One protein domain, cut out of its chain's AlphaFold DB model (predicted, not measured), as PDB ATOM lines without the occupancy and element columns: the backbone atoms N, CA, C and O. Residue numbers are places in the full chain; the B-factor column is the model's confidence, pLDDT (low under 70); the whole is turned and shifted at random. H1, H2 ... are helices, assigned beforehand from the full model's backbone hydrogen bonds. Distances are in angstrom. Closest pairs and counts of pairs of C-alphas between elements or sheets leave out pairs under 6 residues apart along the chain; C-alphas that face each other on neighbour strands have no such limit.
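Overview. This is residues 2 to 122 of the 122 residues of an uncharacterized protein of Acidobacteria bacterium (UniProt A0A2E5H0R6). Helix H4 is the spine of a rod, with H2 then H3 packed along one side and H5 then H6 along another. H1 packs on H5, its Ala 5 nearest Ser 83, and H6 slants away until residues 117 to 122 stick out. The 121 printed residues, all helix in class, are loose, with a radius of gyration of 18.0 A for the C-alphas, and span 59 by 29 by 20 A.

Along the chain. Find C-alpha 2 at (70.376, 43.274, -164.857), where H1, residues 2 to 5, begins; H2 is residues 15 to 32, H3 35 to 46, H4 51 to 76 over 35.7 A, H5 83 to 91, and H6 93 to 120 over 41.1 A, ending at C-alpha 120 at (36.995, 65.580, -171.013).

Arrangement. Look at C-alphas 68 and 95, the closest of H4 and H6, 5.0 A apart, at a steep tilt of 41 degrees. H3 and H4 form a hairpin, closest at C-alphas 36 and 62, 5.3 A. In H2, H3 and H5 each O i to N i+4 pair is within hydrogen-bond range; H4 has 21 of 22, H6 23 of 24.

Size, cuts and confidence. The printed part has no cut; residues 2 to 18 and 119 to 122 are under pLDDT 70.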
ATOM      1  N   LEU A   2      69.613  42.855-166.053       53.59
ATOM      2  CA  LEU A   2      70.376  43.274-164.857       53.59
ATOM      3  C   LEU A   2      70.560  42.171-163.792       53.59
ATOM      4  O   LEU A   2      71.620  42.058-163.191       53.59
ATOM      5  N   ALA A   3      69.567  41.299-163.600       55.84
ATOM      6  CA  ALA A   3      69.694  40.167-162.676       55.84
ATOM      7  C   ALA A   3      70.619  39.043-163.192       55.84
ATOM      8  O   ALA A   3      71.141  38.283-162.391       55.84
ATOM      9  N   TYR A   4      70.828  38.931-164.510       54.31
ATOM     10  CA  TYR A   4      71.721  37.931-165.121       54.31
ATOM     11  C   TYR A   4      73.200  38.322-164.969       54.31
ATOM     12  O   TYR A   4      74.060  37.492-164.683       54.31
ATOM     13  N   ALA A   5      73.463  39.618-165.117       56.59
ATOM     14  CA  ALA A   5      74.719  40.284-164.799       56.59
ATOM     15  C   ALA A   5      75.194  39.975-163.364       56.59
ATOM     16  O   ALA A   5      76.302  39.492-163.145       56.59
ATOM     17  N   ALA A   6      74.290  40.101-162.389       56.66
ATOM     18  CA  ALA A   6      74.587  39.856-160.977       56.66
ATOM     19  C   ALA A   6      74.871  38.381-160.602       56.66
ATOM     20  O   ALA A   6      75.289  38.119-159.477       56.66
ATOM     21  N   GLN A   7      74.639  37.413-161.499       57.38
ATOM     22  CA  GLN A   7      74.776  35.977-161.196       57.38
ATOM     23  C   GLN A   7      76.184  35.406-161.446       57.38
ATOM     24  O   GLN A   7      76.434  34.263-161.075       57.38
ATOM     25  N   GLY A   8      77.109  36.167-162.050       55.69
ATOM     26  CA  GLY A   8      78.517  35.759-162.192       55.69
ATOM     27  C   GLY A   8      78.751  34.471-162.998       55.69
ATOM     28  O   GLY A   8      79.755  33.787-162.790       55.69
ATOM     29  N   VAL A   9      77.835  34.110-163.905       56.25
ATOM     30  CA  VAL A   9      77.893  32.840-164.637       56.25
ATOM     31  C   VAL A   9      79.035  32.892-165.650       56.25
ATOM     32  O   VAL A   9      78.962  33.538-166.701       56.25
ATOM     33  N   SER A  10      80.120  32.207-165.300       51.78
ATOM     34  CA  SER A  10      81.294  32.010-166.143       51.78
ATOM     35  C   SER A  10      81.061  30.758-166.981       51.78
ATOM     36  O   SER A  10      81.056  29.676-166.419       51.78
ATOM     37  N   GLY A  11      80.814  30.928-168.284       56.34
ATOM     38  CA  GLY A  11      80.900  29.886-169.319       56.34
ATOM     39  C   GLY A  11      80.276  28.524-168.991       56.34
ATOM     40  O   GLY A  11      80.902  27.696-168.348       56.34
ATOM     41  N   GLU A  12      79.083  28.277-169.540       55.94
ATOM     42  CA  GLU A  12      78.435  26.956-169.624       55.94
ATOM     43  C   GLU A  12      78.129  26.269-168.281       55.94
ATOM     44  O   GLU A  12      78.911  25.461-167.797       55.94
ATOM     45  N   SER A  13      76.934  26.513-167.716       43.19
ATOM     46  CA  SER A  13      76.029  25.461-167.191       43.19
ATOM     47  C   SER A  13      74.857  26.037-166.387       43.19
ATOM     48  O   SER A  13      74.760  25.895-165.173       43.19
ATOM     49  N   SER A  14      73.897  26.625-167.096       46.66
ATOM     50  CA  SER A  14      72.477  26.428-166.785       46.66
ATOM     51  C   SER A  14      71.695  26.670-168.075       46.66
ATOM     52  O   SER A  14      71.448  27.800-168.499       46.66
ATOM     53  N   SER A  15      71.355  25.584-168.767       54.53
ATOM     54  CA  SER A  15      70.651  25.612-170.059       54.53
ATOM     55  C   SER A  15      69.368  26.457-170.030       54.53
ATOM     56  O   SER A  15      69.004  27.054-171.042       54.53
ATOM     57  N   GLN A  16      68.729  26.596-168.864       58.91
ATOM     58  CA  GLN A  16      67.594  27.499-168.663       58.91
ATOM     59  C   GLN A  16      67.986  28.986-168.629       58.91
ATOM     60  O   GLN A  16      67.377  29.780-169.342       58.91
ATOM     61  N   THR A  17      69.000  29.392-167.859       60.44
ATOM     62  CA  THR A  17      69.350  30.817-167.703       60.44
ATOM     63  C   THR A  17      70.033  31.381-168.957       60.44
ATOM     64  O   THR A  17      69.745  32.505-169.371       60.44
ATOM     65  N   GLY A  18      70.893  30.590-169.612       63.31
ATOM     66  CA  GLY A  18      71.497  30.945-170.905       63.31
ATOM     67  C   GLY A  18      70.469  31.060-172.042       63.31
ATOM     68  O   GLY A  18      70.555  31.956-172.883       63.31
ATOM     69  N   GLY A  19      69.448  30.196-172.041       72.56
ATOM     70  CA  GLY A  19      68.314  30.301-172.965       72.56
ATOM     71  C   GLY A  19      67.472  31.555-172.712       72.56
ATOM     72  O   GLY A  19      67.116  32.261-173.654       72.56
ATOM     73  N   GLN A  20      67.220  31.887-171.443       83.62
ATOM     74  CA  GLN A  20      66.474  33.088-171.061       83.62
ATOM     75  C   GLN A  20      67.163  34.379-171.508       83.62
ATOM     76  O   GLN A  20      66.501  35.246-172.072       83.62
ATOM     77  N   ILE A  21      68.480  34.524-171.297       88.56
ATOM     78  CA  ILE A  21      69.187  35.748-171.706       88.56
ATOM     79  C   ILE A  21      69.167  35.940-173.221       88.56
ATOM     80  O   ILE A  21      68.909  37.046-173.691       88.56
ATOM     81  N   ARG A  22      69.360  34.859-173.986       92.50
ATOM     82  CA  ARG A  22      69.284  34.910-175.444       92.50
ATOM     83  C   ARG A  22      67.875  35.291-175.897       92.50
ATOM     84  O   ARG A  22      67.747  36.168-176.738       92.50
ATOM     85  N   GLY A  23      66.841  34.732-175.265       93.81
ATOM     86  CA  GLY A  23      65.449  35.122-175.501       93.81
ATOM     87  C   GLY A  23      65.179  36.606-175.232       93.81
ATOM     88  O   GLY A  23      64.574  37.273-176.066       93.81
ATOM     89  N   TYR A  24      65.676  37.159-174.119       93.12
ATOM     90  CA  TYR A  24      65.545  38.593-173.833       93.12
ATOM     91  C   TYR A  24      66.261  39.468-174.867       93.12
ATOM     92  O   TYR A  24      65.719  40.492-175.277       93.12
ATOM     93  N   LEU A  25      67.467  39.081-175.288       95.62
ATOM     94  CA  LEU A  25      68.236  39.822-176.287       95.62
ATOM     95  C   LEU A  25      67.582  39.762-177.669       95.62
ATOM     96  O   LEU A  25      67.514  40.788-178.331       95.62
ATOM     97  N   THR A  26      67.047  38.608-178.076       97.00
ATOM     98  CA  THR A  26      66.262  38.478-179.313       97.00
ATOM     99  C   THR A  26      65.003  39.336-179.255       97.00
ATOM    100  O   THR A  26      64.788  40.140-180.149       97.00
ATOM    101  N   GLY A  27      64.229  39.274-178.167       96.19
ATOM    102  CA  GLY A  27      63.056  40.139-178.017       96.19
ATOM    103  C   GLY A  27      63.410  41.632-178.007       96.19
ATOM    104  O   GLY A  27      62.640  42.450-178.500       96.19
ATOM    105  N   THR A  28      64.590  41.990-177.488       95.69
ATOM    106  CA  THR A  28      65.111  43.362-177.578       95.69
ATOM    107  C   THR A  28      65.434  43.724-179.028       95.69
ATOM    108  O   THR A  28      64.982  44.760-179.491       95.69
ATOM    109  N   ASP A  29      66.170  42.881-179.762       97.75
ATOM    110  CA  ASP A  29      66.473  43.096-181.187       97.75
ATOM    111  C   ASP A  29      65.196  43.287-182.020       97.75
ATOM    112  O   ASP A  29      65.093  44.244-182.789       97.75
ATOM    113  N   ASP A  30      64.195  42.437-181.805       97.19
ATOM    114  CA  ASP A  30      62.910  42.521-182.496       97.19
ATOM    115  C   ASP A  30      62.178  43.830-182.161       97.19
ATOM    116  O   ASP A  30      61.733  44.532-183.064       97.19
ATOM    117  N   ALA A  31      62.111  44.208-180.879       95.06
ATOM    118  CA  ALA A  31      61.424  45.422-180.433       95.06
ATOM    119  C   ALA A  31      62.084  46.724-180.921       95.06
ATOM    120  O   ALA A  31      61.403  47.738-181.073       95.06
ATOM    121  N   LEU A  32      63.400  46.715-181.156       96.56
ATOM    122  CA  LEU A  32      64.112  47.870-181.713       96.56
ATOM    123  C   LEU A  32      63.814  48.072-183.203       96.56
ATOM    124  O   LEU A  32      63.913  49.192-183.706       96.56
ATOM    125  N   THR A  33      63.410  47.014-183.909       95.19
ATOM    126  CA  THR A  33      63.024  47.104-185.319       95.19
ATOM    127  C   THR A  33      61.701  47.859-185.453       95.19
ATOM    128  O   THR A  33      60.672  47.430-184.943       95.19
ATOM    129  N   GLY A  34      61.716  48.986-186.169       92.69
ATOM    130  CA  GLY A  34      60.510  49.790-186.410       92.69
ATOM    131  C   GLY A  34      60.044  50.618-185.207       92.69
ATOM    132  O   GLY A  34      58.957  51.189-185.246       92.69
ATOM    133  N   LEU A  35      60.859  50.733-184.150       95.38
ATOM    134  CA  LEU A  35      60.530  51.515-182.953       95.38
ATOM    135  C   LEU A  35      60.171  52.974-183.284       95.38
ATOM    136  O   LEU A  35      59.206  53.518-182.750       95.38
ATOM    137  N   ALA A  36      60.911  53.593-184.204       95.12
ATOM    138  CA  ALA A  36      60.649  54.956-184.654       95.12
ATOM    139  C   ALA A  36      59.253  55.099-185.282       95.12
ATOM    140  O   ALA A  36      58.530  56.045-184.974       95.12
ATOM    141  N   ASP A  37      58.829  54.127-186.091       95.44
ATOM    142  CA  ASP A  37      57.521  54.151-186.751       95.44
ATOM    143  C   ASP A  37      56.369  54.021-185.752       95.44
ATOM    144  O   ASP A  37      55.332  54.669-185.914       95.44
ATOM    145  N   VAL A  38      56.564  53.252-184.675       93.81
ATOM    146  CA  VAL A  38      55.611  53.189-183.558       93.81
ATOM    147  C   VAL A  38      55.427  54.574-182.935       93.81
ATOM    148  O   VAL A  38      54.292  55.012-182.743       93.81
ATOM    149  N   PHE A  39      56.519  55.302-182.679       92.94
ATOM    150  CA  PHE A  39      56.438  56.665-182.150       92.94
ATOM    151  C   PHE A  39      55.807  57.648-183.137       92.94
ATOM    152  O   PHE A  39      54.960  58.442-182.724       92.94
ATOM    153  N   ARG A  40      56.139  57.577-184.432       94.19
ATOM    154  CA  ARG A  40      55.506  58.422-185.465       94.19
ATOM    155  C   ARG A  40      53.997  58.217-185.498       94.19
ATOM    156  O   ARG A  40      53.238  59.187-185.503       94.19
ATOM    157  N   LYS A  41      53.555  56.958-185.461       93.06
ATOM    158  CA  LYS A  41      52.134  56.607-185.410       93.06
ATOM    159  C   LYS A  41      51.466  57.172-184.157       93.06
ATOM    160  O   LYS A  41      50.423  57.809-184.266       93.06
ATOM    161  N   LEU A  42      52.092  57.010-182.993       89.69
ATOM    162  CA  LEU A  42      51.557  57.517-181.731       89.69
ATOM    163  C   LEU A  42      51.432  59.047-181.724       89.69
ATOM    164  O   LEU A  42      50.418  59.585-181.282       89.69
ATOM    165  N   VAL A  43      52.433  59.752-182.248       89.56
ATOM    166  CA  VAL A  43      52.429  61.215-182.394       89.56
ATOM    167  C   VAL A  43      51.287  61.677-183.302       89.56
ATOM    168  O   VAL A  43      50.570  62.617-182.950       89.56
ATOM    169  N   ALA A  44      51.073  60.989-184.427       89.00
ATOM    170  CA  ALA A  44      49.977  61.273-185.349       89.00
ATOM    171  C   ALA A  44      48.595  61.022-184.715       89.00
ATOM    172  O   ALA A  44      47.697  61.856-184.842       89.00
ATOM    173  N   GLU A  45      48.429  59.910-183.992       88.25
ATOM    174  CA  GLU A  45      47.178  59.554-183.306       88.25
ATOM    175  C   GLU A  45      46.860  60.504-182.143       88.25
ATOM    176  O   GLU A  45      45.707  60.898-181.959       88.25
ATOM    177  N   THR A  46      47.883  60.933-181.398       83.44
ATOM    178  CA  THR A  46      47.742  61.818-180.227       83.44
ATOM    179  C   THR A  46      47.506  63.284-180.615       83.44
ATOM    180  O   THR A  46      47.106  64.080-179.767       83.44
ATOM    181  N   LYS A  47      47.725  63.664-181.885       84.50
ATOM    182  CA  LYS A  47      47.577  65.046-182.389       84.50
ATOM    183  C   LYS A  47      48.321  66.072-181.527       84.50
ATOM    184  O   LYS A  47      47.754  67.071-181.086       84.50
ATOM    185  N   VAL A  48      49.595  65.799-181.252       85.62
ATOM    186  CA  VAL A  48      50.428  66.666-180.408       85.62
ATOM    187  C   VAL A  48      50.574  68.074-180.997       85.62
ATOM    188  O   VAL A  48      50.617  68.266-182.212       85.62
ATOM    189  N   GLU A  49      50.709  69.068-180.122       82.81
ATOM    190  CA  GLU A  49      51.105  70.418-180.522       82.81
ATOM    191  C   GLU A  49      52.595  70.386-180.894       82.81
ATOM    192  O   GLU A  49      53.432  70.070-180.050       82.81
ATOM    193  N   SER A  50      52.933  70.737-182.138       89.19
ATOM    194  CA  SER A  50      54.298  70.720-182.712       89.19
ATOM    195  C   SER A  50      54.825  69.336-183.143       89.19
ATOM    196  O   SER A  50      55.870  68.904-182.653       89.19
ATOM    197  N   PRO A  51      54.169  68.644-184.096       90.75
ATOM    198  CA  PRO A  51      54.629  67.343-184.600       90.75
ATOM    199  C   PRO A  51      56.064  67.374-185.157       90.75
ATOM    200  O   PRO A  51      56.784  66.392-185.011       90.75
ATOM    201  N   ASP A  52      56.518  68.506-185.702       94.75
ATOM    202  CA  ASP A  52      57.880  68.654-186.236       94.75
ATOM    203  C   ASP A  52      58.966  68.490-185.158       94.75
ATOM    204  O   ASP A  52      60.021  67.910-185.413       94.75
ATOM    205  N   VAL A  53      58.708  68.948-183.925       94.81
ATOM    206  CA  VAL A  53      59.644  68.782-182.795       94.81
ATOM    207  C   VAL A  53      59.752  67.309-182.405       94.81
ATOM    208  O   VAL A  53      60.845  66.814-182.132       94.81
ATOM    209  N   TYR A  54      58.620  66.599-182.417       94.31
ATOM    210  CA  TYR A  54      58.592  65.164-182.158       94.31
ATOM    211  C   TYR A  54      59.311  64.389-183.259       94.31
ATOM    212  O   TYR A  54      60.058  63.475-182.939       94.31
ATOM    213  N   GLU A  55      59.150  64.763-184.528       95.88
ATOM    214  CA  GLU A  55      59.843  64.092-185.631       95.88
ATOM    215  C   GLU A  55      61.369  64.228-185.513       95.88
ATOM    216  O   GLU A  55      62.081  63.236-185.654       95.88
ATOM    217  N   VAL A  56      61.890  65.411-185.167       97.38
ATOM    218  CA  VAL A  56      63.338  65.592-184.931       97.38
ATOM    219  C   VAL A  56      63.835  64.689-183.798       97.38
ATOM    220  O   VAL A  56      64.880  64.051-183.930       97.38
ATOM    221  N   PHE A  57      63.081  64.600-182.698       96.31
ATOM    222  CA  PHE A  57      63.412  63.703-181.591       96.31
ATOM    223  C   PHE A  57      63.334  62.225-182.002       96.31
ATOM    224  O   PHE A  57      64.234  61.450-181.692       96.31
ATOM    225  N   ILE A  58      62.310  61.827-182.760       96.44
ATOM    226  CA  ILE A  58      62.156  60.454-183.256       96.44
ATOM    227  C   ILE A  58      63.334  60.064-184.154       96.44
ATOM    228  O   ILE A  58      63.829  58.949-184.043       96.44
ATOM    229  N   GLN A  59      63.837  60.969-184.995       97.38
ATOM    230  CA  GLN A  59      65.021  60.706-185.821       97.38
ATOM    231  C   GLN A  59      66.311  60.541-185.009       97.38
ATOM    232  O   GLN A  59      67.246  59.881-185.469       97.38
ATOM    233  N   MET A  60      66.418  61.187-183.847       96.31
ATOM    234  CA  MET A  60      67.508  60.930-182.902       96.31
ATOM    235  C   MET A  60      67.333  59.536-182.289       96.31
ATOM    236  O   MET A  60      68.216  58.695-182.442       96.31
ATOM    237  N   LEU A  61      66.155  59.264-181.720       96.62
ATOM    238  CA  LEU A  61      65.814  57.985-181.097       96.62
ATOM    239  C   LEU A  61      66.005  56.805-182.058       96.62
ATOM    240  O   LEU A  61      66.493  55.755-181.656       96.62
ATOM    241  N   GLU A  62      65.669  56.968-183.339       97.06
ATOM    242  CA  GLU A  62      65.871  55.956-184.379       97.06
ATOM    243  C   GLU A  62      67.351  55.598-184.554       97.06
ATOM    244  O   GLU A  62      67.703  54.421-184.655       97.06
ATOM    245  N   ARG A  63      68.238  56.598-184.546       96.94
ATOM    246  CA  ARG A  63      69.686  56.379-184.648       96.94
ATOM    247  C   ARG A  63      70.233  55.687-183.407       96.94
ATOM    248  O   ARG A  63      71.032  54.758-183.535       96.94
ATOM    249  N   ASP A  64      69.782  56.092-182.225       96.69
ATOM    250  CA  ASP A  64      70.189  55.457-180.972       96.69
ATOM    251  C   ASP A  64      69.654  54.020-180.861       96.69
ATOM    252  O   ASP A  64      70.379  53.120-180.431       96.69
ATOM    253  N   ALA A  65      68.440  53.763-181.362       97.62
ATOM    254  CA  ALA A  65      67.871  52.423-181.480       97.62
ATOM    255  C   ALA A  65      68.708  51.533-182.404       97.62
ATOM    256  O   ALA A  65      69.049  50.416-182.021       97.62
ATOM    257  N   GLN A  66      69.112  52.036-183.574       98.12
ATOM    258  CA  GLN A  66      69.988  51.311-184.501       98.12
ATOM    259  C   GLN A  66      71.356  50.999-183.873       98.12
ATOM    260  O   GLN A  66      71.852  49.875-183.993       98.12
ATOM    261  N   ALA A  67      71.956  51.957-183.162       98.00
ATOM    262  CA  ALA A  67      73.235  51.759-182.484       98.00
ATOM    263  C   ALA A  67      73.138  50.719-181.351       98.00
ATOM    264  O   ALA A  67      73.984  49.826-181.244       98.00
ATOM    265  N   ALA A  68      72.087  50.788-180.529       97.94
ATOM    266  CA  ALA A  68      71.824  49.799-179.487       97.94
ATOM    267  C   ALA A  68      71.545  48.409-180.084       97.94
ATOM    268  O   ALA A  68      72.092  47.412-179.606       97.94
ATOM    269  N   GLN A  69      70.763  48.336-181.164       98.25
ATOM    270  CA  GLN A  69      70.437  47.093-181.858       98.25
ATOM    271  C   GLN A  69      71.688  46.417-182.429       98.25
ATOM    272  O   GLN A  69      71.850  45.206-182.294       98.25
ATOM    273  N   ALA A  70      72.620  47.187-182.996       98.50
ATOM    274  CA  ALA A  70      73.897  46.658-183.467       98.50
ATOM    275  C   ALA A  70      74.705  46.003-182.329       98.50
ATOM    276  O   ALA A  70      75.239  44.905-182.504       98.50
ATOM    277  N   ALA A  71      74.745  46.625-181.146       98.00
ATOM    278  CA  ALA A  71      75.409  46.055-179.974       98.00
ATOM    279  C   ALA A  71      74.717  44.770-179.474       98.00
ATOM    280  O   ALA A  71      75.391  43.791-179.144       98.00
ATOM    281  N   VAL A  72      73.378  44.738-179.471       97.88
ATOM    282  CA  VAL A  72      72.588  43.544-179.122       97.88
ATOM    283  C   VAL A  72      72.855  42.401-180.104       97.88
ATOM    284  O   VAL A  72      73.140  41.280-179.678       97.88
ATOM    285  N   ARG A  73      72.837  42.673-181.413       98.12
ATOM    286  CA  ARG A  73      73.128  41.677-182.457       98.12
ATOM    287  C   ARG A  73      74.549  41.136-182.361       98.12
ATOM    288  O   ARG A  73      74.750  39.933-182.522       98.12
ATOM    289  N   LEU A  74      75.523  41.985-182.032       97.94
ATOM    290  CA  LEU A  74      76.896  41.547-181.780       97.94
ATOM    291  C   LEU A  74      76.969  40.565-180.600       97.94
ATOM    292  O   LEU A  74      77.670  39.556-180.692       97.94
ATOM    293  N   ALA A  75      76.233  40.823-179.516       96.19
ATOM    294  CA  ALA A  75      76.149  39.898-178.386       96.19
ATOM    295  C   ALA A  75      75.440  38.583-178.767       96.19
ATOM    296  O   ALA A  75      75.906  37.504-178.405       96.19
ATOM    297  N   LEU A  76      74.354  38.654-179.544       96.75
ATOM    298  CA  LEU A  76      73.624  37.479-180.035       96.75
ATOM    299  C   LEU A  76      74.473  36.587-180.950       96.75
ATOM    300  O   LEU A  76      74.318  35.366-180.904       96.75
ATOM    301  N   ALA A  77      75.389  37.171-181.726       96.81
ATOM    302  CA  ALA A  77      76.294  36.439-182.609       96.81
ATOM    303  C   ALA A  77      77.330  35.574-181.865       96.81
ATOM    304  O   ALA A  77      77.995  34.748-182.489       96.81
ATOM    305  N   GLN A  78      77.482  35.737-180.543       94.50
ATOM    306  CA  GLN A  78      78.446  34.956-179.774       94.50
ATOM    307  C   GLN A  78      77.936  33.526-179.509       94.50
ATOM    308  O   GLN A  78      76.771  33.348-179.116       94.50
ATOM    309  N   PRO A  79      78.805  32.498-179.637       90.12
ATOM    310  CA  PRO A  79      78.449  31.112-179.318       90.12
ATOM    311  C   PRO A  79      77.931  30.965-177.881       90.12
ATOM    312  O   PRO A  79      76.901  30.337-177.639       90.12
ATOM    313  N   ALA A  80      78.593  31.644-176.942       88.50
ATOM    314  CA  ALA A  80      78.186  31.761-175.550       88.50
ATOM    315  C   ALA A  80      78.077  33.238-175.151       88.50
ATOM    316  O   ALA A  80      78.913  34.059-175.524       88.50
ATOM    317  N   ILE A  81      77.049  33.567-174.368       89.81
ATOM    318  CA  ILE A  81      76.813  34.912-173.830       89.81
ATOM    319  C   ILE A  81      77.140  34.854-172.340       89.81
ATOM    320  O   ILE A  81      76.409  34.225-171.581       89.81
ATOM    321  N   SER A  82      78.258  35.451-171.930       88.25
ATOM    322  CA  SER A  82      78.679  35.480-170.524       88.25
ATOM    323  C   SER A  82      77.993  36.607-169.748       88.25
ATOM    324  O   SER A  82      77.564  37.601-170.339       88.25
ATOM    325  N   SER A  83      77.944  36.504-168.413       87.56
ATOM    326  CA  SER A  83      77.469  37.612-167.564       87.56
ATOM    327  C   SER A  83      78.258  38.901-167.820       87.56
ATOM    328  O   SER A  83      77.645  39.940-168.033       87.56
ATOM    329  N   GLN A  84      79.590  38.822-167.949       88.88
ATOM    330  CA  GLN A  84      80.432  39.988-168.246       88.88
ATOM    331  C   GLN A  84      80.102  40.639-169.600       88.88
ATOM    332  O   GLN A  84      80.168  41.860-169.734       88.88
ATOM    333  N   LEU A  85      79.749  39.848-170.621       93.00
ATOM    334  CA  LEU A  85      79.316  40.397-171.908       93.00
ATOM    335  C   LEU A  85      78.005  41.176-171.752       93.00
ATOM    336  O   LEU A  85      77.862  42.265-172.305       93.00
ATOM    337  N   VAL A  86      77.068  40.638-170.970       91.69
ATOM    338  CA  VAL A  86      75.799  41.307-170.653       91.69
ATOM    339  C   VAL A  86      76.029  42.568-169.822       91.69
ATOM    340  O   VAL A  86      75.384  43.580-170.082       91.69
ATOM    341  N   ASP A  87      76.970  42.550-168.878       91.50
ATOM    342  CA  ASP A  87      77.382  43.735-168.119       91.50
ATOM    343  C   ASP A  87      77.918  44.833-169.030       91.50
ATOM    344  O   ASP A  87      77.467  45.976-168.959       91.50
ATOM    345  N   ASN A  88      78.822  44.480-169.944       94.75
ATOM    346  CA  ASN A  88      79.374  45.427-170.909       94.75
ATOM    347  C   ASN A  88      78.282  45.993-171.827       94.75
ATOM    348  O   ASN A  88      78.281  47.190-172.116       94.75
ATOM    349  N   LEU A  89      77.331  45.157-172.254       95.56
ATOM    350  CA  LEU A  89      76.191  45.596-173.054       95.56
ATOM    351  C   LEU A  89      75.295  46.567-172.269       95.56
ATOM    352  O   LEU A  89      74.937  47.615-172.800       95.56
ATOM    353  N   ASN A  90      74.989  46.280-171.001       91.00
ATOM    354  CA  ASN A  90      74.214  47.178-170.133       91.00
ATOM    355  C   ASN A  90      74.966  48.488-169.825       91.00
ATOM    356  O   ASN A  90      74.345  49.534-169.641       91.00
ATOM    357  N   ALA A  91      76.300  48.445-169.774       94.00
ATOM    358  CA  ALA A  91      77.153  49.615-169.597       94.00
ATOM    359  C   ALA A  91      77.356  50.423-170.893       94.00
ATOM    360  O   ALA A  91      77.846  51.556-170.835       94.00
ATOM    361  N   SER A  92      76.971  49.882-172.054       95.88
ATOM    362  CA  SER A  92      77.080  50.564-173.343       95.88
ATOM    363  C   SER A  92      76.368  51.910-173.308       95.88
ATOM    364  O   SER A  92      75.222  52.020-172.863       95.88
ATOM    365  N   ILE A  93      77.048  52.951-173.791       96.19
ATOM    366  CA  ILE A  93      76.454  54.285-173.870       96.19
ATOM    367  C   ILE A  93      75.229  54.282-174.790       96.19
ATOM    368  O   ILE A  93      74.214  54.848-174.418       96.19
ATOM    369  N   HIS A  94      75.266  53.546-175.905       95.94
ATOM    370  CA  HIS A  94      74.155  53.474-176.860       95.94
ATOM    371  C   HIS A  94      72.880  52.895-176.235       95.94
ATOM    372  O   HIS A  94      71.796  53.434-176.427       95.94
ATOM    373  N   VAL A  95      73.013  51.836-175.426       95.19
ATOM    374  CA  VAL A  95      71.873  51.239-174.711       95.19
ATOM    375  C   VAL A  95      71.317  52.217-173.673       95.19
ATOM    376  O   VAL A  95      70.105  52.368-173.551       95.19
ATOM    377  N   ARG A  96      72.189  52.914-172.935       95.75
ATOM    378  CA  ARG A  96      71.768  53.874-171.904       95.75
ATOM    379  C   ARG A  96      71.131  55.137-172.479       95.75
ATOM    380  O   ARG A  96      70.155  55.608-171.900       95.75
ATOM    381  N   THR A  97      71.648  55.657-173.591       96.44
ATOM    382  CA  THR A  97      71.058  56.789-174.317       96.44
ATOM    383  C   THR A  97      69.650  56.432-174.768       96.44
ATOM    384  O   THR A  97      68.706  57.064-174.310       96.44
ATOM    385  N   LEU A  98      69.488  55.324-175.499       96.44
ATOM    386  CA  LEU A  98      68.175  54.890-175.969       96.44
ATOM    387  C   LEU A  98      67.155  54.728-174.833       96.44
ATOM    388  O   LEU A  98      66.019  55.181-174.944       96.44
ATOM    389  N   LEU A  99      67.536  54.069-173.733       95.44
ATOM    390  CA  LEU A  99      66.632  53.895-172.591       95.44
ATOM    391  C   LEU A  99      66.232  55.239-171.976       95.44
ATOM    392  O   LEU A  99      65.087  55.414-171.568       95.44
ATOM    393  N   THR A 100      67.164  56.188-171.928       95.12
ATOM    394  CA  THR A 100      66.910  57.537-171.418       95.12
ATOM    395  C   THR A 100      65.943  58.293-172.328       95.12
ATOM    396  O   THR A 100      64.993  58.896-171.828       95.12
ATOM    397  N   ASP A 101      66.122  58.197-173.645       94.50
ATOM    398  CA  ASP A 101      65.226  58.804-174.632       94.50
ATOM    399  C   ASP A 101      63.813  58.221-174.530       94.50
ATOM    400  O   ASP A 101      62.831  58.965-174.518       94.50
ATOM    401  N   LEU A 102      63.709  56.896-174.368       94.31
ATOM    402  CA  LEU A 102      62.442  56.195-174.155       94.31
ATOM    403  C   LEU A 102      61.727  56.658-172.882       94.31
ATOM    404  O   LEU A 102      60.525  56.910-172.924       94.31
ATOM    405  N   PHE A 103      62.442  56.810-171.763       92.62
ATOM    406  CA  PHE A 103      61.839  57.312-170.526       92.62
ATOM    407  C   PHE A 103      61.382  58.767-170.644       92.62
ATOM    408  O   PHE A 103      60.323  59.119-170.126       92.62
ATOM    409  N   LEU A 104      62.149  59.608-171.341       92.69
ATOM    410  CA  LEU A 104      61.793  61.008-171.548       92.69
ATOM    411  C   LEU A 104      60.485  61.144-172.337       92.69
ATOM    412  O   LEU A 104      59.580  61.869-171.919       92.69
ATOM    413  N   VAL A 105      60.370  60.445-173.469       89.38
ATOM    414  CA  VAL A 105      59.175  60.532-174.318       89.38
ATOM    415  C   VAL A 105      57.959  59.862-173.673       89.38
ATOM    416  O   VAL A 105      56.854  60.399-173.769       89.38
ATOM    417  N   ASP A 106      58.149  58.747-172.964       88.50
ATOM    418  CA  ASP A 106      57.093  58.072-172.201       88.50
ATOM    419  C   ASP A 106      56.482  58.998-171.137       88.50
ATOM    420  O   ASP A 106      55.260  59.146-171.074       88.50
ATOM    421  N   GLU A 107      57.314  59.697-170.359       90.81
ATOM    422  CA  GLU A 107      56.844  60.639-169.338       90.81
ATOM    423  C   GLU A 107      56.049  61.803-169.957       90.81
ATOM    424  O   GLU A 107      54.953  62.136-169.494       90.81
ATOM    425  N   ILE A 108      56.543  62.388-171.055       89.75
ATOM    426  CA  ILE A 108      55.848  63.472-171.770       89.75
ATOM    427  C   ILE A 108      54.467  63.011-172.262       89.75
ATOM    428  O   ILE A 108      53.471  63.730-172.104       89.75
ATOM    429  N   LEU A 109      54.390  61.822-172.862       83.31
ATOM    430  CA  LEU A 109      53.150  61.284-173.417       83.31
ATOM    431  C   LEU A 109      52.145  60.913-172.320       83.31
ATOM    432  O   LEU A 109      50.973  61.281-172.425       83.31
ATOM    433  N   LYS A 110      52.593  60.288-171.222       84.88
ATOM    434  CA  LYS A 110      51.753  59.997-170.047       84.88
ATOM    435  C   LYS A 110      51.138  61.259-169.454       84.88
ATOM    436  O   LYS A 110      49.936  61.294-169.184       84.88
ATOM    437  N   GLN A 111      51.930  62.321-169.293       86.88
ATOM    438  CA  GLN A 111      51.424  63.594-168.779       86.88
ATOM    439  C   GLN A 111      50.381  64.229-169.711       86.88
ATOM    440  O   GLN A 111      49.409  64.817-169.227       86.88
ATOM    441  N   ARG A 112      50.549  64.115-171.036       81.56
ATOM    442  CA  ARG A 112      49.572  64.620-172.017       81.56
ATOM    443  C   ARG A 112      48.263  63.825-172.004       81.56
ATOM    444  O   ARG A 112      47.194  64.441-171.985       81.56
ATOM    445  N   LEU A 113      48.326  62.495-171.945       77.31
ATOM    446  CA  LEU A 113      47.137  61.638-171.830       77.31
ATOM    447  C   LEU A 113      46.347  61.967-170.555       77.31
ATOM    448  O   LEU A 113      45.163  62.286-170.620       77.31
ATOM    449  N   ALA A 114      47.032  62.064-169.412       82.00
ATOM    450  CA  ALA A 114      46.393  62.393-168.140       82.00
ATOM    451  C   ALA A 114      45.787  63.813-168.089       82.00
ATOM    452  O   ALA A 114      44.922  64.094-167.256       82.00
ATOM    453  N   LYS A 115      46.265  64.759-168.908       77.56
ATOM    454  CA  LYS A 115      45.641  66.089-169.058       77.56
ATOM    455  C   LYS A 115      44.391  66.029-169.938       77.56
ATOM    456  O   LYS A 115      43.404  66.682-169.611       77.56
ATOM    457  N   SER A 116      44.428  65.232-171.004       72.38
ATOM    458  CA  SER A 116      43.306  65.058-171.935       72.38
ATOM    459  C   SER A 116      42.087  64.446-171.234       72.38
ATOM    460  O   SER A 116      40.992  64.994-171.338       72.38
ATOM    461  N   ASP A 117      42.293  63.412-170.411       73.62
ATOM    462  CA  ASP A 117      41.217  62.778-169.631       73.62
ATOM    463  C   ASP A 117      40.538  63.768-168.674       73.62
ATOM    464  O   ASP A 117      39.311  63.844-168.602       73.62
ATOM    465  N   ARG A 118      41.325  64.605-167.983       73.94
ATOM    466  CA  ARG A 118      40.802  65.636-167.071       73.94
ATOM    467  C   ARG A 118      40.005  66.723-167.791       73.94
ATOM    468  O   ARG A 118      39.009  67.188-167.247       73.94
ATOM    469  N   SER A 119      40.417  67.100-169.001       67.81
ATOM    470  CA  SER A 119      39.690  68.079-169.815       67.81
ATOM    471  C   SER A 119      38.377  67.531-170.378       67.81
ATOM    472  O   SER A 119      37.490  68.324-170.658       67.81
ATOM    473  N   SER A 120      38.246  66.214-170.560       64.69
ATOM    474  CA  SER A 120      36.995  65.580-171.013       64.69
ATOM    475  C   SER A 120      35.961  65.359-169.900       64.69
ATOM    476  O   SER A 120      34.801  65.077-170.189       64.69
ATOM    477  N   ALA A 121      36.380  65.480-168.637       61.25
ATOM    478  CA  ALA A 121      35.543  65.290-167.453       61.25
ATOM    479  C   ALA A 121      35.047  66.608-166.818       61.25
ATOM    480  O   ALA A 121      34.357  66.557-165.800       61.25
ATOM    481  N   SER A 122      35.425  67.764-167.382       51.09
ATOM    482  CA  SER A 122      35.010  69.115-166.955       51.09
ATOM    483  C   SER A 122      34.101  69.748-168.001       51.09
ATOM    484  O   SER A 122      33.180  70.485-167.593       51.09
TER     485      SER A 122